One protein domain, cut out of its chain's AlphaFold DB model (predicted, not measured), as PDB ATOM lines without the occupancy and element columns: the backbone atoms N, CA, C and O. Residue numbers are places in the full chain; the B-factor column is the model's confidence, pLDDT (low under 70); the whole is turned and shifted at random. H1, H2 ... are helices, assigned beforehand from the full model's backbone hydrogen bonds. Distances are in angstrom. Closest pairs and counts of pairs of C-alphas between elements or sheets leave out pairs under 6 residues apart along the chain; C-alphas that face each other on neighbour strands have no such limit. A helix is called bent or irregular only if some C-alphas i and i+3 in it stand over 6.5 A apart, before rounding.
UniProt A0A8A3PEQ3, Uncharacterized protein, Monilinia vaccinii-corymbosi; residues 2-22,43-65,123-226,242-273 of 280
ATOM      1  N   GLY A   2      12.392   2.118 -82.450       38.34
ATOM      2  CA  GLY A   2      12.270   2.556 -83.848       38.34
ATOM      3  C   GLY A   2      11.574   3.905 -83.978       38.34
ATOM      4  O   GLY A   2      10.629   4.189 -83.245       38.34
ATOM      5  N   ALA A   3      12.094   4.753 -84.868       45.59
ATOM      6  CA  ALA A   3      11.820   6.185 -84.947       45.59
ATOM      7  C   ALA A   3      10.484   6.569 -85.631       45.59
ATOM      8  O   ALA A   3      10.280   7.748 -85.926       45.59
ATOM      9  N   TYR A   4       9.535   5.632 -85.775       59.78
ATOM     10  CA  TYR A   4       8.267   5.846 -86.486       59.78
ATOM     11  C   TYR A   4       7.100   5.211 -85.738       59.78
ATOM     12  O   TYR A   4       7.230   4.119 -85.193       59.78
ATOM     13  N   LEU A   5       5.999   5.955 -85.616       68.25
ATOM     14  CA  LEU A   5       4.761   5.456 -85.027       68.25
ATOM     15  C   LEU A   5       3.855   5.017 -86.170       68.25
ATOM     16  O   LEU A   5       3.294   5.848 -86.882       68.25
ATOM     17  N   SER A   6       3.784   3.701 -86.354       78.75
ATOM     18  CA  SER A   6       2.803   3.055 -87.216       78.75
ATOM     19  C   SER A   6       1.393   3.349 -86.702       78.75
ATOM     20  O   SER A   6       1.182   3.727 -85.540       78.75
ATOM     21  N   LYS A   7       0.401   3.116 -87.560       83.06
ATOM     22  CA  LYS A   7      -1.001   3.078 -87.146       83.06
ATOM     23  C   LYS A   7      -1.205   2.185 -85.916       83.06
ATOM     24  O   LYS A   7      -1.855   2.615 -84.964       83.06
ATOM     25  N   ASP A   8      -0.620   0.992 -85.925       84.12
ATOM     26  CA  ASP A   8      -0.802  -0.008 -84.873       84.12
ATOM     27  C   ASP A   8      -0.185   0.451 -83.546       84.12
ATOM     28  O   ASP A   8      -0.799   0.297 -82.486       84.12
ATOM     29  N   LEU A   9       0.966   1.131 -83.593       84.81
ATOM     30  CA  LEU A   9       1.596   1.704 -82.408       84.81
ATOM     31  C   LEU A   9       0.792   2.886 -81.852       84.81
ATOM     32  O   LEU A   9       0.612   2.986 -80.639       84.81
ATOM     33  N   CYS A  10       0.255   3.755 -82.714       85.62
ATOM     34  CA  CYS A  10      -0.640   4.834 -82.290       85.62
ATOM     35  C   CYS A  10      -1.924   4.296 -81.635       85.62
ATOM     36  O   CYS A  10      -2.339   4.799 -80.588       85.62
ATOM     37  N   GLN A  11      -2.529   3.258 -82.214       88.75
ATOM     38  CA  GLN A  11      -3.724   2.614 -81.667       88.75
ATOM     39  C   GLN A  11      -3.435   1.946 -80.320       88.75
ATOM     40  O   GLN A  11      -4.167   2.164 -79.359       88.75
ATOM     41  N   THR A  12      -2.334   1.199 -80.227       88.50
ATOM     42  CA  THR A  12      -1.984   0.435 -79.024       88.50
ATOM     43  C   THR A  12      -1.521   1.336 -77.877       88.50
ATOM     44  O   THR A  12      -1.903   1.120 -76.731       88.50
ATOM     45  N   HIS A  13      -0.701   2.352 -78.164       87.62
ATOM     46  CA  HIS A  13      -0.050   3.156 -77.126       87.62
ATOM     47  C   HIS A  13      -0.874   4.376 -76.693       87.62
ATOM     48  O   HIS A  13      -0.825   4.771 -75.530       87.62
ATOM     49  N   HIS A  14      -1.629   4.983 -77.613       85.25
ATOM     50  CA  HIS A  14      -2.409   6.193 -77.328       85.25
ATOM     51  C   HIS A  14      -3.923   5.948 -77.268       85.25
ATOM     52  O   HIS A  14      -4.660   6.869 -76.922       85.25
ATOM     53  N   ASN A  15      -4.391   4.725 -77.559       89.81
ATOM     54  CA  ASN A  15      -5.812   4.364 -77.595       89.81
ATOM     55  C   ASN A  15      -6.633   5.256 -78.554       89.81
ATOM     56  O   ASN A  15      -7.768   5.633 -78.265       89.81
ATOM     57  N   ILE A  16      -6.033   5.632 -79.689       84.56
ATOM     58  CA  ILE A  16      -6.650   6.499 -80.700       84.56
ATOM     59  C   ILE A  16      -6.993   5.662 -81.924       84.56
ATOM     60  O   ILE A  16      -6.105   5.150 -82.600       84.56
ATOM     61  N   THR A  17      -8.276   5.566 -82.259       83.75
ATOM     62  CA  THR A  17      -8.741   4.894 -83.475       83.75
ATOM     63  C   THR A  17      -8.907   5.899 -84.611       83.75
ATOM     64  O   THR A  17      -9.726   6.810 -84.516       83.75
ATOM     65  N   PHE A  18      -8.176   5.718 -85.711       80.31
ATOM     66  CA  PHE A  18      -8.379   6.473 -86.949       80.31
ATOM     67  C   PHE A  18      -8.481   5.541 -88.160       80.31
ATOM     68  O   PHE A  18      -7.837   4.488 -88.232       80.31
ATOM     69  N   THR A  19      -9.316   5.945 -89.114       81.94
ATOM     70  CA  THR A  19      -9.596   5.204 -90.345       81.94
ATOM     71  C   THR A  19      -8.714   5.744 -91.462       81.94
ATOM     72  O   THR A  19      -8.859   6.889 -91.872       81.94
ATOM     73  N   CYS A  20      -7.805   4.910 -91.973       83.00
ATOM     74  CA  CYS A  20      -6.951   5.247 -93.121       83.00
ATOM     75  C   CYS A  20      -7.637   4.997 -94.477       83.00
ATOM     76  O   CYS A  20      -6.990   5.066 -95.515       83.00
ATOM     77  N   ASN A  21      -8.934   4.669 -94.471       80.25
ATOM     78  CA  ASN A  21      -9.719   4.454 -95.678       80.25
ATOM     79  C   ASN A  21     -10.515   5.717 -96.014       80.25
ATOM     80  O   ASN A  21     -11.258   6.229 -95.176       80.25
ATOM     81  N   ILE A  22     -10.374   6.195 -97.245       69.12
ATOM     82  CA  ILE A  22     -11.153   7.308 -97.783       69.12
ATOM     83  C   ILE A  22     -12.455   6.728 -98.342       69.12
ATOM     84  O   ILE A  22     -12.649   6.632 -99.551       69.12
ATOM     85  N   ALA A  43      -1.996  21.700 -86.270       46.53
ATOM     86  CA  ALA A  43      -0.663  21.307 -86.725       46.53
ATOM     87  C   ALA A  43       0.393  21.322 -85.601       46.53
ATOM     88  O   ALA A  43       1.570  21.079 -85.858       46.53
ATOM     89  N   GLY A  44       0.031  21.726 -84.375       44.00
ATOM     90  CA  GLY A  44       0.995  22.076 -83.325       44.00
ATOM     91  C   GLY A  44       1.881  23.282 -83.673       44.00
ATOM     92  O   GLY A  44       2.694  23.705 -82.849       44.00
ATOM     93  N   VAL A  45       1.708  23.871 -84.865       44.56
ATOM     94  CA  VAL A  45       2.527  24.970 -85.372       44.56
ATOM     95  C   VAL A  45       2.333  26.200 -84.502       44.56
ATOM     96  O   VAL A  45       3.334  26.762 -84.114       44.56
ATOM     97  N   GLY A  46       1.127  26.579 -84.064       47.84
ATOM     98  CA  GLY A  46       0.956  27.756 -83.194       47.84
ATOM     99  C   GLY A  46       1.830  27.734 -81.930       47.84
ATOM    100  O   GLY A  46       2.540  28.697 -81.639       47.84
ATOM    101  N   LYS A  47       1.872  26.603 -81.215       46.47
ATOM    102  CA  LYS A  47       2.691  26.462 -79.999       46.47
ATOM    103  C   LYS A  47       4.182  26.411 -80.313       46.47
ATOM    104  O   LYS A  47       4.952  27.108 -79.655       46.47
ATOM    105  N   VAL A  48       4.582  25.657 -81.337       49.25
ATOM    106  CA  VAL A  48       5.993  25.539 -81.736       49.25
ATOM    107  C   VAL A  48       6.522  26.846 -82.328       49.25
ATOM    108  O   VAL A  48       7.616  27.273 -81.980       49.25
ATOM    109  N   LEU A  49       5.728  27.526 -83.148       49.09
ATOM    110  CA  LEU A  49       6.028  28.820 -83.754       49.09
ATOM    111  C   LEU A  49       6.063  29.918 -82.681       49.09
ATOM    112  O   LEU A  49       6.949  30.761 -82.725       49.09
ATOM    113  N   SER A  50       5.177  29.887 -81.675       53.19
ATOM    114  CA  SER A  50       5.240  30.828 -80.543       53.19
ATOM    115  C   SER A  50       6.488  30.618 -79.680       53.19
ATOM    116  O   SER A  50       7.158  31.589 -79.335       53.19
ATOM    117  N   ALA A  51       6.854  29.363 -79.390       56.59
ATOM    118  CA  ALA A  51       8.074  29.033 -78.660       56.59
ATOM    119  C   ALA A  51       9.317  29.416 -79.474       56.59
ATOM    120  O   ALA A  51      10.266  29.977 -78.929       56.59
ATOM    121  N   PHE A  52       9.285  29.190 -80.787       52.75
ATOM    122  CA  PHE A  52      10.316  29.626 -81.719       52.75
ATOM    123  C   PHE A  52      10.472  31.144 -81.725       52.75
ATOM    124  O   PHE A  52      11.578  31.632 -81.521       52.75
ATOM    125  N   PHE A  53       9.390  31.899 -81.923       54.69
ATOM    126  CA  PHE A  53       9.452  33.357 -81.916       54.69
ATOM    127  C   PHE A  53       9.930  33.877 -80.564       54.69
ATOM    128  O   PHE A  53      10.791  34.744 -80.540       54.69
ATOM    129  N   ALA A  54       9.476  33.302 -79.449       67.19
ATOM    130  CA  ALA A  54       9.951  33.683 -78.122       67.19
ATOM    131  C   ALA A  54      11.465  33.457 -77.960       67.19
ATOM    132  O   ALA A  54      12.187  34.377 -77.576       67.19
ATOM    133  N   ILE A  55      11.967  32.263 -78.296       58.50
ATOM    134  CA  ILE A  55      13.391  31.920 -78.165       58.50
ATOM    135  C   ILE A  55      14.245  32.745 -79.136       58.50
ATOM    136  O   ILE A  55      15.273  33.290 -78.734       58.50
ATOM    137  N   SER A  56      13.808  32.903 -80.385       52.91
ATOM    138  CA  SER A  56      14.500  33.697 -81.405       52.91
ATOM    139  C   SER A  56      14.519  35.182 -81.056       52.91
ATOM    140  O   SER A  56      15.560  35.822 -81.184       52.91
ATOM    141  N   SER A  57      13.421  35.737 -80.535       62.78
ATOM    142  CA  SER A  57      13.387  37.114 -80.033       62.78
ATOM    143  C   SER A  57      14.334  37.305 -78.851       62.78
ATOM    144  O   SER A  57      15.101  38.264 -78.856       62.78
ATOM    145  N   ILE A  58      14.353  36.389 -77.876       68.06
ATOM    146  CA  ILE A  58      15.289  36.458 -76.741       68.06
ATOM    147  C   ILE A  58      16.740  36.369 -77.228       68.06
ATOM    148  O   ILE A  58      17.574  37.161 -76.794       68.06
ATOM    149  N   ALA A  59      17.047  35.459 -78.154       58.38
ATOM    150  CA  ALA A  59      18.387  35.303 -78.714       58.38
ATOM    151  C   ALA A  59      18.830  36.545 -79.507       58.38
ATOM    152  O   ALA A  59      19.961  37.000 -79.343       58.38
ATOM    153  N   LEU A  60      17.944  37.141 -80.314       55.81
ATOM    154  CA  LEU A  60      18.224  38.390 -81.030       55.81
ATOM    155  C   LEU A  60      18.438  39.562 -80.069       55.81
ATOM    156  O   LEU A  60      19.376  40.334 -80.260       55.81
ATOM    157  N   ILE A  61      17.614  39.679 -79.023       69.88
ATOM    158  CA  ILE A  61      17.770  40.715 -77.996       69.88
ATOM    159  C   ILE A  61      19.096  40.519 -77.257       69.88
ATOM    160  O   ILE A  61      19.849  41.477 -77.113       69.88
ATOM    161  N   ALA A  62      19.435  39.294 -76.852       63.31
ATOM    162  CA  ALA A  62      20.690  38.992 -76.169       63.31
ATOM    163  C   ALA A  62      21.917  39.309 -77.042       63.31
ATOM    164  O   ALA A  62      22.841  39.979 -76.576       63.31
ATOM    165  N   SER A  63      21.907  38.907 -78.319       56.88
ATOM    166  CA  SER A  63      22.958  39.246 -79.289       56.88
ATOM    167  C   SER A  63      23.057  40.759 -79.524       56.88
ATOM    168  O   SER A  63      24.158  41.311 -79.546       56.88
ATOM    169  N   GLY A  64      21.922  41.457 -79.630       64.62
ATOM    170  CA  GLY A  64      21.868  42.916 -79.751       64.62
ATOM    171  C   GLY A  64      22.433  43.628 -78.521       64.62
ATOM    172  O   GLY A  64      23.270  44.521 -78.654       64.62
ATOM    173  N   CYS A  65      22.051  43.193 -77.317       72.44
ATOM    174  CA  CYS A  65      22.588  43.699 -76.055       72.44
ATOM    175  C   CYS A  65      24.095  43.449 -75.933       72.44
ATOM    176  O   CYS A  65      24.819  44.334 -75.479       72.44
ATOM    177  N   PHE A 123      31.649  43.523 -92.429       82.94
ATOM    178  CA  PHE A 123      31.710  42.083 -92.649       82.94
ATOM    179  C   PHE A 123      31.601  41.227 -91.367       82.94
ATOM    180  O   PHE A 123      30.743  40.348 -91.337       82.94
ATOM    181  N   PRO A 124      32.330  41.510 -90.268       82.19
ATOM    182  CA  PRO A 124      32.244  40.707 -89.044       82.19
ATOM    183  C   PRO A 124      30.881  40.830 -88.351       82.19
ATOM    184  O   PRO A 124      30.441  39.920 -87.654       82.19
ATOM    185  N   ILE A 125      30.192  41.964 -88.525       82.50
ATOM    186  CA  ILE A 125      28.848  42.162 -87.967       82.50
ATOM    187  C   ILE A 125      27.854  41.273 -88.720       82.50
ATOM    188  O   ILE A 125      27.073  40.564 -88.092       82.50
ATOM    189  N   MET A 126      27.927  41.256 -90.055       82.19
ATOM    190  CA  MET A 126      27.097  40.387 -90.896       82.19
ATOM    191  C   MET A 126      27.353  38.901 -90.619       82.19
ATOM    192  O   MET A 126      26.393  38.151 -90.462       82.19
ATOM    193  N   GLU A 127      28.616  38.482 -90.489       87.19
ATOM    194  CA  GLU A 127      28.974  37.101 -90.127       87.19
ATOM    195  C   GLU A 127      28.342  36.678 -88.792       87.19
ATOM    196  O   GLU A 127      27.752  35.602 -88.704       87.19
ATOM    197  N   ASN A 128      28.387  37.541 -87.772       84.12
ATOM    198  CA  ASN A 128      27.777  37.258 -86.471       84.12
ATOM    199  C   ASN A 128      26.243  37.167 -86.535       84.12
ATOM    200  O   ASN A 128      25.650  36.325 -85.861       84.12
ATOM    201  N   ILE A 129      25.589  38.002 -87.350       84.44
ATOM    202  CA  ILE A 129      24.131  37.943 -87.551       84.44
ATOM    203  C   ILE A 129      23.740  36.643 -88.259       84.44
ATOM    204  O   ILE A 129      22.821  35.957 -87.811       84.44
ATOM    205  N   ILE A 130      24.454  36.282 -89.331       87.06
ATOM    206  CA  ILE A 130      24.237  35.031 -90.071       87.06
ATOM    207  C   ILE A 130      24.403  33.836 -89.131       87.06
ATOM    208  O   ILE A 130      23.543  32.958 -89.092       87.06
ATOM    209  N   LEU A 131      25.456  33.844 -88.310       86.62
ATOM    210  CA  LEU A 131      25.720  32.797 -87.330       86.62
ATOM    211  C   LEU A 131      24.610  32.688 -86.273       86.62
ATOM    212  O   LEU A 131      24.177  31.587 -85.947       86.62
ATOM    213  N   SER A 132      24.105  33.820 -85.776       86.56
ATOM    214  CA  SER A 132      23.000  33.842 -84.814       86.56
ATOM    215  C   SER A 132      21.686  33.339 -85.422       86.56
ATOM    216  O   SER A 132      20.924  32.653 -84.741       86.56
ATOM    217  N   CYS A 133      21.395  33.690 -86.677       86.12
ATOM    218  CA  CYS A 133      20.203  33.224 -87.390       86.12
ATOM    219  C   CYS A 133      20.276  31.714 -87.648       86.12
ATOM    220  O   CYS A 133      19.311  30.987 -87.415       86.12
ATOM    221  N   SER A 134      21.454  31.242 -88.056       89.44
ATOM    222  CA  SER A 134      21.781  29.826 -88.158       89.44
ATOM    223  C   SER A 134      21.479  29.134 -86.820       89.44
ATOM    224  O   SER A 134      20.587  28.286 -86.780       89.44
ATOM    225  N   ASP A 135      22.086  29.528 -85.701       87.94
ATOM    226  CA  ASP A 135      21.850  28.869 -84.403       87.94
ATOM    227  C   ASP A 135      20.356  28.750 -84.040       87.94
ATOM    228  O   ASP A 135      19.902  27.684 -83.617       87.94
ATOM    229  N   GLN A 136      19.562  29.798 -84.283       87.75
ATOM    230  CA  GLN A 136      18.109  29.764 -84.074       87.75
ATOM    231  C   GLN A 136      17.436  28.685 -84.930       87.75
ATOM    232  O   GLN A 136      16.627  27.908 -84.419       87.75
ATOM    233  N   GLN A 137      17.801  28.565 -86.206       88.88
ATOM    234  CA  GLN A 137      17.267  27.527 -87.089       88.88
ATOM    235  C   GLN A 137      17.613  26.105 -86.615       88.88
ATOM    236  O   GLN A 137      16.762  25.228 -86.744       88.88
ATOM    237  N   ILE A 138      18.795  25.853 -86.022       88.25
ATOM    238  CA  ILE A 138      19.127  24.531 -85.434       88.25
ATOM    239  C   ILE A 138      18.121  24.186 -84.335       88.25
ATOM    240  O   ILE A 138      17.522  23.110 -84.359       88.25
ATOM    241  N   PHE A 139      17.909  25.096 -83.382       89.44
ATOM    242  CA  PHE A 139      17.004  24.837 -82.261       89.44
ATOM    243  C   PHE A 139      15.563  24.648 -82.727       89.44
ATOM    244  O   PHE A 139      14.845  23.799 -82.205       89.44
ATOM    245  N   THR A 140      15.169  25.385 -83.759       86.94
ATOM    246  CA  THR A 140      13.832  25.306 -84.355       86.94
ATOM    247  C   THR A 140      13.604  23.977 -85.053       86.94
ATOM    248  O   THR A 140      12.628  23.291 -84.763       86.94
ATOM    249  N   SER A 141      14.530  23.570 -85.924       88.75
ATOM    250  CA  SER A 141      14.487  22.261 -86.577       88.75
ATOM    251  C   SER A 141      14.527  21.125 -85.555       88.75
ATOM    252  O   SER A 141      13.839  20.123 -85.728       88.75
ATOM    253  N   GLY A 142      15.263  21.294 -84.453       89.94
ATOM    254  CA  GLY A 142      15.265  20.354 -83.331       89.94
ATOM    255  C   GLY A 142      13.911  20.260 -82.637       89.94
ATOM    256  O   GLY A 142      13.410  19.159 -82.413       89.94
ATOM    257  N   ALA A 143      13.277  21.397 -82.351       89.31
ATOM    258  CA  ALA A 143      11.939  21.437 -81.772       89.31
ATOM    259  C   ALA A 143      10.896  20.795 -82.699       89.31
ATOM    260  O   ALA A 143      10.044  20.041 -82.223       89.31
ATOM    261  N   TYR A 144      10.988  21.023 -84.013       89.12
ATOM    262  CA  TYR A 144      10.145  20.340 -84.995       89.12
ATOM    263  C   TYR A 144      10.371  18.829 -84.989       89.12
ATOM    264  O   TYR A 144       9.401  18.085 -84.867       89.12
ATOM    265  N   ALA A 145      11.627  18.372 -85.023       88.81
ATOM    266  CA  ALA A 145      11.956  16.950 -84.957       88.81
ATOM    267  C   ALA A 145      11.366  16.292 -83.699       88.81
ATOM    268  O   ALA A 145      10.738  15.238 -83.783       88.81
ATOM    269  N   ILE A 146      11.508  16.943 -82.540       86.69
ATOM    270  CA  ILE A 146      10.969  16.454 -81.267       86.69
ATOM    271  C   ILE A 146       9.436  16.424 -81.296       86.69
ATOM    272  O   ILE A 146       8.817  15.434 -80.906       86.69
ATOM    273  N   THR A 147       8.807  17.490 -81.787       86.44
ATOM    274  CA  THR A 147       7.344  17.602 -81.826       86.44
ATOM    275  C   THR A 147       6.731  16.541 -82.735       86.44
ATOM    276  O   THR A 147       5.794  15.853 -82.325       86.44
ATOM    277  N   LEU A 148       7.290  16.364 -83.935       84.88
ATOM    278  CA  LEU A 148       6.872  15.324 -84.876       84.88
ATOM    279  C   LEU A 148       7.025  13.926 -84.281       84.88
ATOM    280  O   LEU A 148       6.188  13.055 -84.509       84.88
ATOM    281  N   ARG A 149       8.092  13.714 -83.510       80.88
ATOM    282  CA  ARG A 149       8.439  12.401 -82.982       80.88
ATOM    283  C   ARG A 149       7.613  11.995 -81.763       80.88
ATOM    284  O   ARG A 149       7.192  10.844 -81.696       80.88
ATOM    285  N   TRP A 150       7.412  12.901 -80.807       79.81
ATOM    286  CA  TRP A 150       6.846  12.557 -79.496       79.81
ATOM    287  C   TRP A 150       5.504  13.217 -79.185       79.81
ATOM    288  O   TRP A 150       4.725  12.642 -78.433       79.81
ATOM    289  N   ALA A 151       5.221  14.406 -79.724       81.31
ATOM    290  CA  ALA A 151       4.065  15.191 -79.285       81.31
ATOM    291  C   ALA A 151       2.843  15.058 -80.205       81.31
ATOM    292  O   ALA A 151       1.718  15.042 -79.716       81.31
ATOM    293  N   GLN A 152       3.048  15.016 -81.525       81.69
ATOM    294  CA  GLN A 152       1.972  15.112 -82.529       81.69
ATOM    295  C   GLN A 152       2.026  14.001 -83.588       81.69
ATOM    296  O   GLN A 152       1.399  14.087 -84.642       81.69
ATOM    297  N   CYS A 153       2.756  12.933 -83.293       76.81
ATOM    298  CA  CYS A 153       3.009  11.794 -84.172       76.81
ATOM    299  C   CYS A 153       1.744  11.158 -84.783       76.81
ATOM    300  O   CYS A 153       1.748  10.828 -85.965       76.81
ATOM    301  N   CYS A 154       0.657  11.023 -84.014       85.12
ATOM    302  CA  CYS A 154      -0.570  10.351 -84.464       85.12
ATOM    303  C   CYS A 154      -1.631  11.297 -85.052       85.12
ATOM    304  O   CYS A 154      -2.575  10.832 -85.686       85.12
ATOM    305  N   HIS A 155      -1.498  12.611 -84.838       85.00
ATOM    306  CA  HIS A 155      -2.503  13.602 -85.243       85.00
ATOM    307  C   HIS A 155      -2.071  14.470 -86.421       85.00
ATOM    308  O   HIS A 155      -2.919  15.080 -87.071       85.00
ATOM    309  N   ILE A 156      -0.772  14.530 -86.717       87.31
ATOM    310  CA  ILE A 156      -0.286  15.348 -87.820       87.31
ATOM    311  C   ILE A 156      -0.738  14.775 -89.166       87.31
ATOM    312  O   ILE A 156      -0.580  13.583 -89.433       87.31
ATOM    313  N   SER A 157      -1.290  15.624 -90.032       88.44
ATOM    314  CA  SER A 157      -1.632  15.220 -91.398       88.44
ATOM    315  C   SER A 157      -0.383  15.056 -92.267       88.44
ATOM    316  O   SER A 157       0.650  15.690 -92.027       88.44
ATOM    317  N   ALA A 158      -0.482  14.235 -93.313       87.56
ATOM    318  CA  ALA A 158       0.601  14.026 -94.274       87.56
ATOM    319  C   ALA A 158       1.084  15.348 -94.907       87.56
ATOM    320  O   ALA A 158       2.287  15.552 -95.075       87.56
ATOM    321  N   TYR A 159       0.166  16.288 -95.164       86.94
ATOM    322  CA  TYR A 159       0.485  17.639 -95.634       86.94
ATOM    323  C   TYR A 159       1.436  18.398 -94.696       86.94
ATOM    324  O   TYR A 159       2.504  18.848 -95.115       86.94
ATOM    325  N   HIS A 160       1.076  18.517 -93.413       86.12
ATOM    326  CA  HIS A 160       1.897  19.243 -92.439       86.12
ATOM    327  C   HIS A 160       3.238  18.550 -92.219       86.12
ATOM    328  O   HIS A 160       4.265  19.213 -92.095       86.12
ATOM    329  N   TYR A 161       3.243  17.219 -92.231       88.31
ATOM    330  CA  TYR A 161       4.469  16.441 -92.135       88.31
ATOM    331  C   TYR A 161       5.429  16.742 -93.303       88.31
ATOM    332  O   TYR A 161       6.627  16.914 -93.082       88.31
ATOM    333  N   ASN A 162       4.914  16.893 -94.531       87.12
ATOM    334  CA  ASN A 162       5.711  17.262 -95.706       87.12
ATOM    335  C   ASN A 162       6.265  18.697 -95.614       87.12
ATOM    336  O   ASN A 162       7.453  18.919 -95.846       87.12
ATOM    337  N   ILE A 163       5.444  19.667 -95.191       86.75
ATOM    338  CA  ILE A 163       5.900  21.052 -94.975       86.75
ATOM    339  C   ILE A 163       7.034  21.101 -93.956       86.75
ATOM    340  O   ILE A 163       8.063  21.727 -94.214       86.75
ATOM    341  N   VAL A 164       6.865  20.442 -92.808       88.81
ATOM    342  CA  VAL A 164       7.888  20.446 -91.758       88.81
ATOM    343  C   VAL A 164       9.161  19.753 -92.247       88.81
ATOM    344  O   VAL A 164      10.246  20.290 -92.044       88.81
ATOM    345  N   GLY A 165       9.046  18.627 -92.960       87.31
ATOM    346  CA  GLY A 165      10.193  17.952 -93.577       87.31
ATOM    347  C   GLY A 165      10.977  18.860 -94.532       87.31
ATOM    348  O   GLY A 165      12.198  18.978 -94.412       87.31
ATOM    349  N   ASN A 166      10.281  19.576 -95.419       85.25
ATOM    350  CA  ASN A 166      10.901  20.524 -96.349       85.25
ATOM    351  C   ASN A 166      11.541  21.724 -95.632       85.25
ATOM    352  O   ASN A 166      12.650  22.131 -95.980       85.25
ATOM    353  N   MET A 167      10.891  22.266 -94.596       87.06
ATOM    354  CA  MET A 167      11.452  23.350 -93.780       87.06
ATOM    355  C   MET A 167      12.712  22.906 -93.026       87.06
ATOM    356  O   MET A 167      13.687  23.655 -92.958       87.06
ATOM    357  N   MET A 168      12.734  21.673 -92.512       88.44
ATOM    358  CA  MET A 168      13.920  21.095 -91.875       88.44
ATOM    359  C   MET A 168      15.066  20.898 -92.877       88.44
ATOM    360  O   MET A 168      16.207  21.225 -92.549       88.44
ATOM    361  N   LEU A 169      14.782  20.436 -94.103       84.00
ATOM    362  CA  LEU A 169      15.785  20.288 -95.168       84.00
ATOM    363  C   LEU A 169      16.370  21.642 -95.587       84.00
ATOM    364  O   LEU A 169      17.592  21.784 -95.665       84.00
ATOM    365  N   MET A 170      15.519  22.652 -95.784       84.88
ATOM    366  CA  MET A 170      15.947  24.033 -96.040       84.88
ATOM    367  C   MET A 170      16.818  24.577 -94.901       84.88
ATOM    368  O   MET A 170      17.852  25.198 -95.155       84.88
ATOM    369  N   GLY A 171      16.454  24.296 -93.645       87.44
ATOM    370  CA  GLY A 171      17.277  24.617 -92.480       87.44
ATOM    371  C   GLY A 171      18.656  23.956 -92.555       87.44
ATOM    372  O   GLY A 171      19.672  24.638 -92.454       87.44
ATOM    373  N   CYS A 172      18.720  22.646 -92.808       86.62
ATOM    374  CA  CYS A 172      19.984  21.922 -92.967       86.62
ATOM    375  C   CYS A 172      20.867  22.508 -94.086       86.62
ATOM    376  O   CYS A 172      22.066  22.692 -93.880       86.62
ATOM    377  N   ALA A 173      20.289  22.851 -95.241       84.00
ATOM    378  CA  ALA A 173      21.017  23.482 -96.343       84.00
ATOM    379  C   ALA A 173      21.558  24.873 -95.964       84.00
ATOM    380  O   ALA A 173      22.731  25.170 -96.198       84.00
ATOM    381  N   THR A 174      20.732  25.701 -95.314       86.19
ATOM    382  CA  THR A 174      21.127  27.032 -94.820       86.19
ATOM    383  C   THR A 174      22.284  26.929 -93.829       86.19
ATOM    384  O   THR A 174      23.226  27.718 -93.887       86.19
ATOM    385  N   HIS A 175      22.263  25.916 -92.964       86.25
ATOM    386  CA  HIS A 175      23.333  25.632 -92.008       86.25
ATOM    387  C   HIS A 175      24.654  25.254 -92.658       86.25
ATOM    388  O   HIS A 175      25.689  25.824 -92.316       86.25
ATOM    389  N   LEU A 176      24.622  24.337 -93.626       81.88
ATOM    390  CA  LEU A 176      25.815  23.959 -94.383       81.88
ATOM    391  C   LEU A 176      26.403  25.162 -95.126       81.88
ATOM    392  O   LEU A 176      27.616  25.364 -95.107       81.88
ATOM    393  N   LEU A 177      25.549  26.004 -95.714       82.88
ATOM    394  CA  LEU A 177      25.989  27.231 -96.371       82.88
ATOM    395  C   LEU A 177      26.648  28.199 -95.376       82.88
ATOM    396  O   LEU A 177      27.719  28.733 -95.664       82.88
ATOM    397  N   CYS A 178      26.065  28.382 -94.188       87.25
ATOM    398  CA  CYS A 178      26.648  29.223 -93.139       87.25
ATOM    399  C   CYS A 178      28.018  28.703 -92.681       87.25
ATOM    400  O   CYS A 178      28.942  29.495 -92.507       87.25
ATOM    401  N   MET A 179      28.178  27.383 -92.542       80.50
ATOM    402  CA  MET A 179      29.456  26.761 -92.175       80.50
ATOM    403  C   MET A 179      30.564  26.972 -93.216       80.50
ATOM    404  O   MET A 179      31.735  27.041 -92.843       80.50
ATOM    405  N   ILE A 180      30.210  27.045 -94.503       80.12
ATOM    406  CA  ILE A 180      31.162  27.254 -95.604       80.12
ATOM    407  C   ILE A 180      31.545  28.734 -95.723       80.12
ATOM    408  O   ILE A 180      32.709  29.050 -95.954       80.12
ATOM    409  N   VAL A 181      30.571  29.640 -95.585       84.50
ATOM    410  CA  VAL A 181      30.761  31.078 -95.840       84.50
ATOM    411  C   VAL A 181      31.395  31.805 -94.653       84.50
ATOM    412  O   VAL A 181      32.202  32.711 -94.857       84.50
ATOM    413  N   VAL A 182      31.044  31.440 -93.417       87.75
ATOM    414  CA  VAL A 182      31.475  32.177 -92.221       87.75
ATOM    415  C   VAL A 182      32.842  31.680 -91.759       87.75
ATOM    416  O   VAL A 182      32.977  30.617 -91.152       87.75
ATOM    417  N   SER A 183      33.873  32.484 -92.004       82.56
ATOM    418  CA  SER A 183      35.262  32.138 -91.675       82.56
ATOM    419  C   SER A 183      35.505  32.029 -90.163       82.56
ATOM    420  O   SER A 183      36.225  31.146 -89.685       82.56
ATOM    421  N   GLU A 184      34.825  32.875 -89.385       81.56
ATOM    422  CA  GLU A 184      34.900  32.917 -87.923       81.56
ATOM    423  C   GLU A 184      34.244  31.698 -87.243       81.56
ATOM    424  O   GLU A 184      34.435  31.485 -86.042       81.56
ATOM    425  N   TYR A 185      33.536  30.844 -87.997       74.56
ATOM    426  CA  TYR A 185      32.873  29.643 -87.474       74.56
ATOM    427  C   TYR A 185      33.850  28.709 -86.740       74.56
ATOM    428  O   TYR A 185      33.519  28.129 -85.706       74.56
ATOM    429  N   TRP A 186      35.089  28.610 -87.230       78.88
ATOM    430  CA  TRP A 186      36.111  27.684 -86.727       78.88
ATOM    431  C   TRP A 186      36.972  28.239 -85.590       78.88
ATOM    432  O   TRP A 186      37.808  27.522 -85.032       78.88
ATOM    433  N   LYS A 187      36.782  29.507 -85.213       85.06
ATOM    434  CA  LYS A 187      37.633  30.183 -84.227       85.06
ATOM    435  C   LYS A 187      37.520  29.579 -82.830       85.06
ATOM    436  O   LYS A 187      38.510  29.494 -82.107       85.06
ATOM    437  N   SER A 188      36.327  29.113 -82.464       82.56
ATOM    438  CA  SER A 188      36.069  28.416 -81.202       82.56
ATOM    439  C   SER A 188      35.811  26.930 -81.458       82.56
ATOM    440  O   SER A 188      34.683  26.490 -81.667       82.56
ATOM    441  N   ARG A 189      36.882  26.127 -81.425       80.06
ATOM    442  CA  ARG A 189      36.826  24.696 -81.780       80.06
ATOM    443  C   ARG A 189      35.766  23.912 -80.996       80.06
ATOM    444  O   ARG A 189      35.074  23.097 -81.587       80.06
ATOM    445  N   CYS A 190      35.589  24.181 -79.700       83.44
ATOM    446  CA  CYS A 190      34.580  23.489 -78.886       83.44
ATOM    447  C   CYS A 190      33.143  23.784 -79.347       83.44
ATOM    448  O   CYS A 190      32.352  22.857 -79.495       83.44
ATOM    449  N   ILE A 191      32.813  25.053 -79.610       83.69
ATOM    450  CA  ILE A 191      31.470  25.456 -80.058       83.69
ATOM    451  C   ILE A 191      31.214  24.932 -81.473       83.69
ATOM    452  O   ILE A 191      30.136  24.410 -81.748       83.69
ATOM    453  N   ALA A 192      32.223  25.001 -82.346       80.94
ATOM    454  CA  ALA A 192      32.150  24.444 -83.691       80.94
ATOM    455  C   ALA A 192      31.843  22.938 -83.664       80.94
ATOM    456  O   ALA A 192      30.947  22.496 -84.377       80.94
ATOM    457  N   ILE A 193      32.520  22.163 -82.804       84.62
ATOM    458  CA  ILE A 193      32.260  20.724 -82.643       84.62
ATOM    459  C   ILE A 193      30.819  20.480 -82.186       84.62
ATOM    460  O   ILE A 193      30.123  19.689 -82.813       84.62
ATOM    461  N   VAL A 194      30.347  21.183 -81.152       83.94
ATOM    462  CA  VAL A 194      28.969  21.028 -80.652       83.94
ATOM    463  C   VAL A 194      27.948  21.311 -81.753       83.94
ATOM    464  O   VAL A 194      27.027  20.519 -81.951       83.94
ATOM    465  N   ARG A 195      28.123  22.399 -82.511       86.69
ATOM    466  CA  ARG A 195      27.226  22.739 -83.622       86.69
ATOM    467  C   ARG A 195      27.257  21.691 -84.725       86.69
ATOM    468  O   ARG A 195      26.196  21.287 -85.184       86.69
ATOM    469  N   ILE A 196      28.440  21.213 -85.110       84.19
ATOM    470  CA  ILE A 196      28.581  20.133 -86.095       84.19
ATOM    471  C   ILE A 196      27.819  18.900 -85.619       84.19
ATOM    472  O   ILE A 196      27.018  18.360 -86.370       84.19
ATOM    473  N   THR A 197      27.991  18.494 -84.359       85.94
ATOM    474  CA  THR A 197      27.265  17.354 -83.794       85.94
ATOM    475  C   THR A 197      25.748  17.564 -83.831       85.94
ATOM    476  O   THR A 197      25.029  16.667 -84.264       85.94
ATOM    477  N   LEU A 198      25.248  18.741 -83.439       87.44
ATOM    478  CA  LEU A 198      23.814  19.058 -83.480       87.44
ATOM    479  C   LEU A 198      23.259  19.056 -84.910       87.44
ATOM    480  O   LEU A 198      22.213  18.461 -85.157       87.44
ATOM    481  N   VAL A 199      23.966  19.671 -85.862       87.06
ATOM    482  CA  VAL A 199      23.573  19.694 -87.279       87.06
ATOM    483  C   VAL A 199      23.606  18.290 -87.872       87.06
ATOM    484  O   VAL A 199      22.672  17.920 -88.576       87.06
ATOM    485  N   SER A 200      24.618  17.473 -87.565       83.62
ATOM    486  CA  SER A 200      24.685  16.078 -88.013       83.62
ATOM    487  C   SER A 200      23.525  15.246 -87.468       83.62
ATOM    488  O   SER A 200      22.913  14.495 -88.223       83.62
ATOM    489  N   LEU A 201      23.176  15.406 -86.186       85.62
ATOM    490  CA  LEU A 201      22.004  14.753 -85.600       85.62
ATOM    491  C   LEU A 201      20.713  15.196 -86.298       85.62
ATOM    492  O   LEU A 201      19.904  14.349 -86.666       85.62
ATOM    493  N   LEU A 202      20.541  16.499 -86.537       88.44
ATOM    494  CA  LEU A 202      19.405  17.020 -87.303       88.44
ATOM    495  C   LEU A 202      19.359  16.442 -88.715       88.44
ATOM    496  O   LEU A 202      18.290  16.059 -89.167       88.44
ATOM    497  N   TYR A 203      20.500  16.322 -89.388       85.38
ATOM    498  CA  TYR A 203      20.583  15.756 -90.731       85.38
ATOM    499  C   TYR A 203      20.144  14.291 -90.754       85.38
ATOM    500  O   TYR A 203      19.389  13.883 -91.636       85.38
ATOM    501  N   ILE A 204      20.561  13.515 -89.749       83.75
ATOM    502  CA  ILE A 204      20.107  12.138 -89.552       83.75
ATOM    503  C   ILE A 204      18.591  12.120 -89.342       83.75
ATOM    504  O   ILE A 204      17.902  11.403 -90.061       83.75
ATOM    505  N   PHE A 205      18.044  12.929 -88.430       86.00
ATOM    506  CA  PHE A 205      16.597  12.976 -88.187       86.00
ATOM    507  C   PHE A 205      15.799  13.384 -89.431       86.00
ATOM    508  O   PHE A 205      14.847  12.691 -89.785       86.00
ATOM    509  N   THR A 206      16.203  14.449 -90.125       86.62
ATOM    510  CA  THR A 206      15.572  14.914 -91.370       86.62
ATOM    511  C   THR A 206      15.642  13.842 -92.453       86.62
ATOM    512  O   THR A 206      14.627  13.513 -93.061       86.62
ATOM    513  N   GLY A 207      16.816  13.243 -92.668       81.31
ATOM    514  CA  GLY A 207      16.989  12.167 -93.640       81.31
ATOM    515  C   GLY A 207      16.126  10.953 -93.310       81.31
ATOM    516  O   GLY A 207      15.523  10.364 -94.199       81.31
ATOM    517  N   THR A 208      15.989  10.626 -92.026       81.44
ATOM    518  CA  THR A 208      15.121   9.537 -91.581       81.44
ATOM    519  C   THR A 208      13.644   9.873 -91.836       81.44
ATOM    520  O   THR A 208      12.914   9.048 -92.378       81.44
ATOM    521  N   ILE A 209      13.199  11.098 -91.527       83.31
ATOM    522  CA  ILE A 209      11.842  11.595 -91.821       83.31
ATOM    523  C   ILE A 209      11.518  11.478 -93.315       83.31
ATOM    524  O   ILE A 209      10.454  10.965 -93.657       83.31
ATOM    525  N   LEU A 210      12.429  11.910 -94.190       81.88
ATOM    526  CA  LEU A 210      12.235  11.891 -95.645       81.88
ATOM    527  C   LEU A 210      12.315  10.478 -96.229       81.88
ATOM    528  O   LEU A 210      11.523  10.119 -97.096       81.88
ATOM    529  N   ALA A 211      13.224   9.640 -95.730       77.06
ATOM    530  CA  ALA A 211      13.339   8.253 -96.171       77.06
ATOM    531  C   ALA A 211      12.055   7.455 -95.903       77.06
ATOM    532  O   ALA A 211      11.692   6.599 -96.705       77.06
ATOM    533  N   ASN A 212      11.332   7.781 -94.829       76.94
ATOM    534  CA  ASN A 212      10.027   7.189 -94.537       76.94
ATOM    535  C   ASN A 212       8.918   7.629 -95.489       76.94
ATOM    536  O   ASN A 212       7.975   6.881 -95.710       76.94
ATOM    537  N   GLN A 213       9.017   8.823 -96.069       77.69
ATOM    538  CA  GLN A 213       8.068   9.252 -97.098       77.69
ATOM    539  C   GLN A 213       8.290   8.479 -98.404       77.69
ATOM    540  O   GLN A 213       7.360   8.290 -99.180       77.69
ATOM    541  N   ASN A 214       9.522   8.018 -98.642       68.44
ATOM    542  CA  ASN A 214       9.920   7.362 -99.884       68.44
ATOM    543  C   ASN A 214       9.826   5.826 -99.839       68.44
ATOM    544  O   ASN A 214      10.194   5.148-100.801       68.44
ATOM    545  N   THR A 215       9.348   5.228 -98.745       65.00
ATOM    546  CA  THR A 215       9.094   3.786 -98.744       65.00
ATOM    547  C   THR A 215       7.871   3.499 -99.606       65.00
ATOM    548  O   THR A 215       6.735   3.710 -99.181       65.00
ATOM    549  N   LYS A 216       8.110   3.009-100.833       57.62
ATOM    550  CA  LYS A 216       7.084   2.388-101.680       57.62
ATOM    551  C   LYS A 216       6.446   1.281-100.865       57.62
ATOM    552  O   LYS A 216       7.057   0.245-100.610       57.62
ATOM    553  N   SER A 217       5.260   1.566-100.371       53.81
ATOM    554  CA  SER A 217       4.626   0.689 -99.417       53.81
ATOM    555  C   SER A 217       3.861  -0.393-100.182       53.81
ATOM    556  O   SER A 217       3.433  -0.173-101.315       53.81
ATOM    557  N   GLY A 218       3.819  -1.604 -99.619       57.53
ATOM    558  CA  GLY A 218       3.324  -2.811-100.288       57.53
ATOM    559  C   GLY A 218       1.853  -2.730-100.734       57.53
ATOM    560  O   GLY A 218       1.202  -1.709-100.541       57.53
ATOM    561  N   PRO A 219       1.279  -3.821-101.276       57.19
ATOM    562  CA  PRO A 219      -0.025  -3.823-101.963       57.19
ATOM    563  C   PRO A 219      -1.231  -3.294-101.158       57.19
ATOM    564  O   PRO A 219      -2.283  -3.070-101.743       57.19
ATOM    565  N   ASN A 220      -1.086  -3.071 -99.845       61.62
ATOM    566  CA  ASN A 220      -2.147  -2.613 -98.944       61.62
ATOM    567  C   ASN A 220      -1.857  -1.271 -98.245       61.62
ATOM    568  O   ASN A 220      -2.642  -0.859 -97.393       61.62
ATOM    569  N   ILE A 221      -0.737  -0.606 -98.538       66.12
ATOM    570  CA  ILE A 221      -0.365   0.651 -97.878       66.12
ATOM    571  C   ILE A 221      -0.420   1.770 -98.916       66.12
ATOM    572  O   ILE A 221       0.144   1.656-100.002       66.12
ATOM    573  N   ALA A 222      -1.123   2.849 -98.580       71.19
ATOM    574  CA  ALA A 222      -1.262   3.987 -99.469       71.19
ATOM    575  C   ALA A 222       0.107   4.627 -99.751       71.19
ATOM    576  O   ALA A 222       0.925   4.804 -98.848       71.19
ATOM    577  N   THR A 223       0.352   4.989-101.008       81.12
ATOM    578  CA  THR A 223       1.539   5.758-101.399       81.12
ATOM    579  C   THR A 223       1.528   7.117-100.704       81.12
ATOM    580  O   THR A 223       0.472   7.750-100.603       81.12
ATOM    581  N   TRP A 224       2.695   7.578-100.242       84.06
ATOM    582  CA  TRP A 224       2.827   8.906 -99.649       84.06
ATOM    583  C   TRP A 224       2.345   9.982-100.639       84.06
ATOM    584  O   TRP A 224       2.823  10.019-101.777       84.06
ATOM    585  N   PRO A 225       1.409  10.863-100.248       83.75
ATOM    586  CA  PRO A 225       0.824  11.824-101.167       83.75
ATOM    587  C   PRO A 225       1.758  13.026-101.339       83.75
ATOM    588  O   PRO A 225       1.738  13.963-100.541       83.75
ATOM    589  N   SER A 226       2.599  12.993-102.374       79.31
ATOM    590  CA  SER A 226       3.455  14.122-102.772       79.31
ATOM    591  C   SER A 226       2.887  14.934-103.937       79.31
ATOM    592  O   SER A 226       3.316  16.062-104.159       79.31
ATOM    593  N   ALA A 242      -0.445  11.274 -91.025       88.25
ATOM    594  CA  ALA A 242       0.835  10.778 -91.530       88.25
ATOM    595  C   ALA A 242       1.097   9.317 -91.115       88.25
ATOM    596  O   ALA A 242       1.670   8.549 -91.885       88.25
ATOM    597  N   ALA A 243       0.601   8.907 -89.941       87.56
ATOM    598  CA  ALA A 243       0.672   7.533 -89.439       87.56
ATOM    599  C   ALA A 243       0.027   6.488 -90.373       87.56
ATOM    600  O   ALA A 243       0.371   5.314 -90.294       87.56
ATOM    601  N   CYS A 244      -0.878   6.894 -91.273       86.25
ATOM    602  CA  CYS A 244      -1.463   6.004 -92.279       86.25
ATOM    603  C   CYS A 244      -0.491   5.617 -93.404       86.25
ATOM    604  O   CYS A 244      -0.734   4.629 -94.092       86.25
ATOM    605  N   PHE A 245       0.578   6.389 -93.600       85.69
ATOM    606  CA  PHE A 245       1.563   6.193 -94.667       85.69
ATOM    607  C   PHE A 245       2.924   5.720 -94.135       85.69
ATOM    608  O   PHE A 245       3.808   5.374 -94.912       85.69
ATOM    609  N   LEU A 246       3.111   5.730 -92.812       82.88
ATOM    610  CA  LEU A 246       4.348   5.330 -92.148       82.88
ATOM    611  C   LEU A 246       4.341   3.820 -91.878       82.88
ATOM    612  O   LEU A 246       3.417   3.302 -91.253       82.88
ATOM    613  N   SER A 247       5.391   3.125 -92.322       75.12
ATOM    614  CA  SER A 247       5.585   1.697 -92.039       75.12
ATOM    615  C   SER A 247       6.253   1.479 -90.677       75.12
ATOM    616  O   SER A 247       7.122   2.248 -90.263       75.12
ATOM    617  N   GLU A 248       5.862   0.409 -89.985       69.62
ATOM    618  CA  GLU A 248       6.414   0.019 -88.680       69.62
ATOM    619  C   GLU A 248       7.858  -0.501 -88.784       69.62
ATOM    620  O   GLU A 248       8.667  -0.314 -87.874       69.62
ATOM    621  N   ASP A 249       8.213  -1.063 -89.943       66.94
ATOM    622  CA  ASP A 249       9.486  -1.752 -90.180       66.94
ATOM    623  C   ASP A 249      10.640  -0.827 -90.593       66.94
ATOM    624  O   ASP A 249      11.718  -1.287 -90.987       66.94
ATOM    625  N   PHE A 250      10.460   0.495 -90.523       66.88
ATOM    626  CA  PHE A 250      11.518   1.401 -90.945       66.88
ATOM    627  C   PHE A 250      12.689   1.411 -89.946       66.88
ATOM    628  O   PHE A 250      12.646   2.020 -88.871       66.88
ATOM    629  N   SER A 251      13.796   0.786 -90.349       71.31
ATOM    630  CA  SER A 251      15.092   0.886 -89.680       71.31
ATOM    631  C   SER A 251      16.037   1.752 -90.506       71.31
ATOM    632  O   SER A 251      16.512   1.333 -91.557       71.31
ATOM    633  N   PHE A 252      16.373   2.941 -89.993       68.12
ATOM    634  CA  PHE A 252      17.300   3.870 -90.651       68.12
ATOM    635  C   PHE A 252      18.634   3.222 -91.008       68.12
ATOM    636  O   PHE A 252      19.146   3.421 -92.101       68.12
ATOM    637  N   VAL A 253      19.184   2.427 -90.086       72.81
ATOM    638  CA  VAL A 253      20.458   1.731 -90.291       72.81
ATOM    639  C   VAL A 253      20.324   0.701 -91.406       72.81
ATOM    640  O   VAL A 253      21.223   0.580 -92.226       72.81
ATOM    641  N   HIS A 254      19.194  -0.005 -91.479       72.94
ATOM    642  CA  HIS A 254      18.936  -0.948 -92.562       72.94
ATOM    643  C   HIS A 254      18.778  -0.226 -93.905       72.94
ATOM    644  O   HIS A 254      19.381  -0.640 -94.888       72.94
ATOM    645  N   THR A 255      18.038   0.886 -93.943       68.50
ATOM    646  CA  THR A 255      17.881   1.716 -95.144       68.50
ATOM    647  C   THR A 255      19.220   2.284 -95.601       68.50
ATOM    648  O   THR A 255      19.586   2.100 -96.757       68.50
ATOM    649  N   LEU A 256      20.002   2.886 -94.703       70.88
ATOM    650  CA  LEU A 256      21.353   3.360 -95.003       70.88
ATOM    651  C   LEU A 256      22.232   2.230 -95.523       70.88
ATOM    652  O   LEU A 256      22.828   2.369 -96.583       70.88
ATOM    653  N   ASN A 257      22.282   1.102 -94.815       77.06
ATOM    654  CA  ASN A 257      23.074  -0.039 -95.248       77.06
ATOM    655  C   ASN A 257      22.612  -0.529 -96.622       77.06
ATOM    656  O   ASN A 257      23.452  -0.802 -97.457       77.06
ATOM    657  N   SER A 258      21.313  -0.572 -96.914       70.06
ATOM    658  CA  SER A 258      20.814  -0.981 -98.235       70.06
ATOM    659  C   SER A 258      21.158   0.012 -99.356       70.06
ATOM    660  O   SER A 258      21.412  -0.396-100.491       70.06
ATOM    661  N   VAL A 259      21.221   1.309 -99.039       66.88
ATOM    662  CA  VAL A 259      21.600   2.372 -99.981       66.88
ATOM    663  C   VAL A 259      23.110   2.379-100.221       66.88
ATOM    664  O   VAL A 259      23.543   2.563-101.349       66.88
ATOM    665  N   PHE A 260      23.920   2.149 -99.186       74.56
ATOM    666  CA  PHE A 260      25.383   2.203 -99.273       74.56
ATOM    667  C   PHE A 260      26.055   0.845 -99.532       74.56
ATOM    668  O   PHE A 260      27.229   0.816 -99.886       74.56
ATOM    669  N   ALA A 261      25.354  -0.283 -99.388       78.56
ATOM    670  CA  ALA A 261      25.916  -1.612 -99.649       78.56
ATOM    671  C   ALA A 261      26.030  -1.946-101.143       78.56
ATOM    672  O   ALA A 261      26.693  -2.923-101.491       78.56
ATOM    673  N   SER A 262      25.396  -1.180-102.035       76.31
ATOM    674  CA  SER A 262      25.509  -1.387-103.478       76.31
ATOM    675  C   SER A 262      25.669  -0.060-104.212       76.31
ATOM    676  O   SER A 262      24.797   0.801-104.156       76.31
ATOM    677  N   ASP A 263      26.740   0.080-104.997       74.44
ATOM    678  CA  ASP A 263      26.925   1.236-105.891       74.44
ATOM    679  C   ASP A 263      25.738   1.423-106.848       74.44
ATOM    680  O   ASP A 263      25.410   2.540-107.255       74.44
ATOM    681  N   ARG A 264      25.065   0.321-107.199       73.94
ATOM    682  CA  ARG A 264      23.889   0.339-108.061       73.94
ATOM    683  C   ARG A 264      22.668   0.923-107.350       73.94
ATOM    684  O   ARG A 264      21.973   1.721-107.968       73.94
ATOM    685  N   SER A 265      22.443   0.592-106.075       66.50
ATOM    686  CA  SER A 265      21.304   1.120-105.311       66.50
ATOM    687  C   SER A 265      21.476   2.598-104.980       66.50
ATOM    688  O   SER A 265      20.496   3.331-105.021       66.50
ATOM    689  N   LEU A 266      22.702   3.071-104.739       66.25
ATOM    690  CA  LEU A 266      22.969   4.501-104.582       66.25
ATOM    691  C   LEU A 266      22.752   5.258-105.894       66.25
ATOM    692  O   LEU A 266      22.130   6.315-105.903       66.25
ATOM    693  N   LYS A 267      23.233   4.709-107.014       67.50
ATOM    694  CA  LYS A 267      23.036   5.316-108.333       67.50
ATOM    695  C   LYS A 267      21.559   5.357-108.719       67.50
ATOM    696  O   LYS A 267      21.102   6.385-109.198       67.50
ATOM    697  N   GLU A 268      20.813   4.286-108.472       64.94
ATOM    698  CA  GLU A 268      19.361   4.260-108.662       64.94
ATOM    699  C   GLU A 268      18.670   5.221-107.681       64.94
ATOM    700  O   GLU A 268      17.869   6.032-108.109       64.94
ATOM    701  N   ALA A 269      19.045   5.274-106.401       60.31
ATOM    702  CA  ALA A 269      18.452   6.219-105.451       60.31
ATOM    703  C   ALA A 269      18.721   7.695-105.795       60.31
ATOM    704  O   ALA A 269      17.871   8.531-105.519       60.31
ATOM    705  N   VAL A 270      19.877   8.025-106.381       58.81
ATOM    706  CA  VAL A 270      20.241   9.398-106.780       58.81
ATOM    707  C   VAL A 270      19.671   9.775-108.152       58.81
ATOM    708  O   VAL A 270      19.340  10.936-108.375       58.81
ATOM    709  N   ILE A 271      19.573   8.823-109.087       64.44
ATOM    710  CA  ILE A 271      19.083   9.077-110.453       64.44
ATOM    711  C   ILE A 271      17.557   8.931-110.536       64.44
ATOM    712  O   ILE A 271      16.910   9.775-111.149       64.44
ATOM    713  N   ASP A 272      16.981   7.914-109.890       55.53
ATOM    714  CA  ASP A 272      15.533   7.663-109.832       55.53
ATOM    715  C   ASP A 272      14.851   8.357-108.647       55.53
ATOM    716  O   ASP A 272      13.632   8.216-108.488       55.53
ATOM    717  N   SER A 273      15.568   9.150-107.833       50.19
ATOM    718  CA  SER A 273      14.899  10.143-106.988       50.19
ATOM    719  C   SER A 273      14.245  11.171-107.900       50.19
ATOM    720  O   SER A 273      14.806  12.221-108.196       50.19
TER     721      SER A 273
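What this domain is: This is residues 2 to 22, 43 to 65, 123 to 226 and 242 to 273 of the 280 residues of an uncharacterized protein of Monilinia vaccinii-corymbosi (UniProt A0A8A3PEQ3). Three long helices, H3, H4 and H6, form an up-and-down bundle, with a fourth, H2, side by side with H3 at its edge. Short H1 and the loop of residues 214 to 226 lie at the end where H3 and H6 finish, while H7 begins near the last part of H6, at Phe 252, and leads away from it to a corner with H8, where residues 260 to 265 stick out. The printed part has 180 residues with eight named helices, H1 to H8 in chain order, and no named strand; its class is all helix. It is only just compact, close to loose, with a radius of gyration of the C-alphas of 18.7 A and spans of 56 by 42 by 26 A.

Where its parts are: Find C-alpha 7 at (-1.001, 3.078, -87.146), where H1 begins; it runs over residues 7 to 14. After a cut, H2 takes residues 45 to 65, 29.0 A long. After another cut, find C-alpha 123 at (31.710, 42.083, -92.649); from there H3 runs 40.8 A to residue 151. H4, residues 158 to 181, is 34.7 A long. H5, residues 183 to 186, is only just irregular, with C-alphas 183 and 186 6.7 A apart. H6, residues 189 to 213, is 36.1 A long. Past the third cut come H7, residues 252 to 260, and H8, residues 263 to 271, which ends at C-alpha 271 (19.083, 9.077, -110.453).

How they stand to each other: Start at H3, the hub, which touches H2, H4 and H6. H3 and H4 are a helical hairpin, running opposite ways at a shallow tilt of 29 degrees; their closest C-alphas, Ser 141 and Met 168, are 5.5 A apart. H4 touches H6 with residues 165 to 175 alone, closest at the C-alphas of Met 168 and Thr 206, 6.4 A. H6 touches H3 with residues 198 to 206 alone, at a steep tilt of 44 degrees, the same way; the closest C-alphas are those of Gly 142 and Leu 202, 6.6 A. H2 runs opposite to H3 at a shallow tilt of 26 degrees, with the C-alphas of Ser 56 and Gln 136 closest at 6.0 A. H5 is close to but not clearly touching H6, with C-alphas 186 and 192 closest at 6.0 A. H7 is close to but not clearly touching H6; the closest C-alphas, Thr 208 and Phe 252, are 6.1 A apart. H7 and H8 touch only at the corner, about perpendicular at 80 degrees, with C-alphas 259 and 266 closest at 5.3 A. H1 is apart from H2 and H3, among others. In H1, H2, H3, H4, H7 and H8 every O i to N i+4 pair is within hydrogen-bond range, in H6 20 of 21; H5 is too short for such a pair, and its one O i to N i+3 pair is not within range.

The domain as a whole: Look for the farthest C-alphas, Cys 65 and Pro 219, 58.7 A apart. Three cuts leave out residues 23 to 42, 66 to 122 and 227 to 241, with C-alpha gaps of 20.7, 19.0 and 12.0 A. Of the links printed whole, none is long. The mean pLDDT of the printed part is 76.7; 50 residues are under 70, among them 43 to 64, 214 to 221 and 265 to 273.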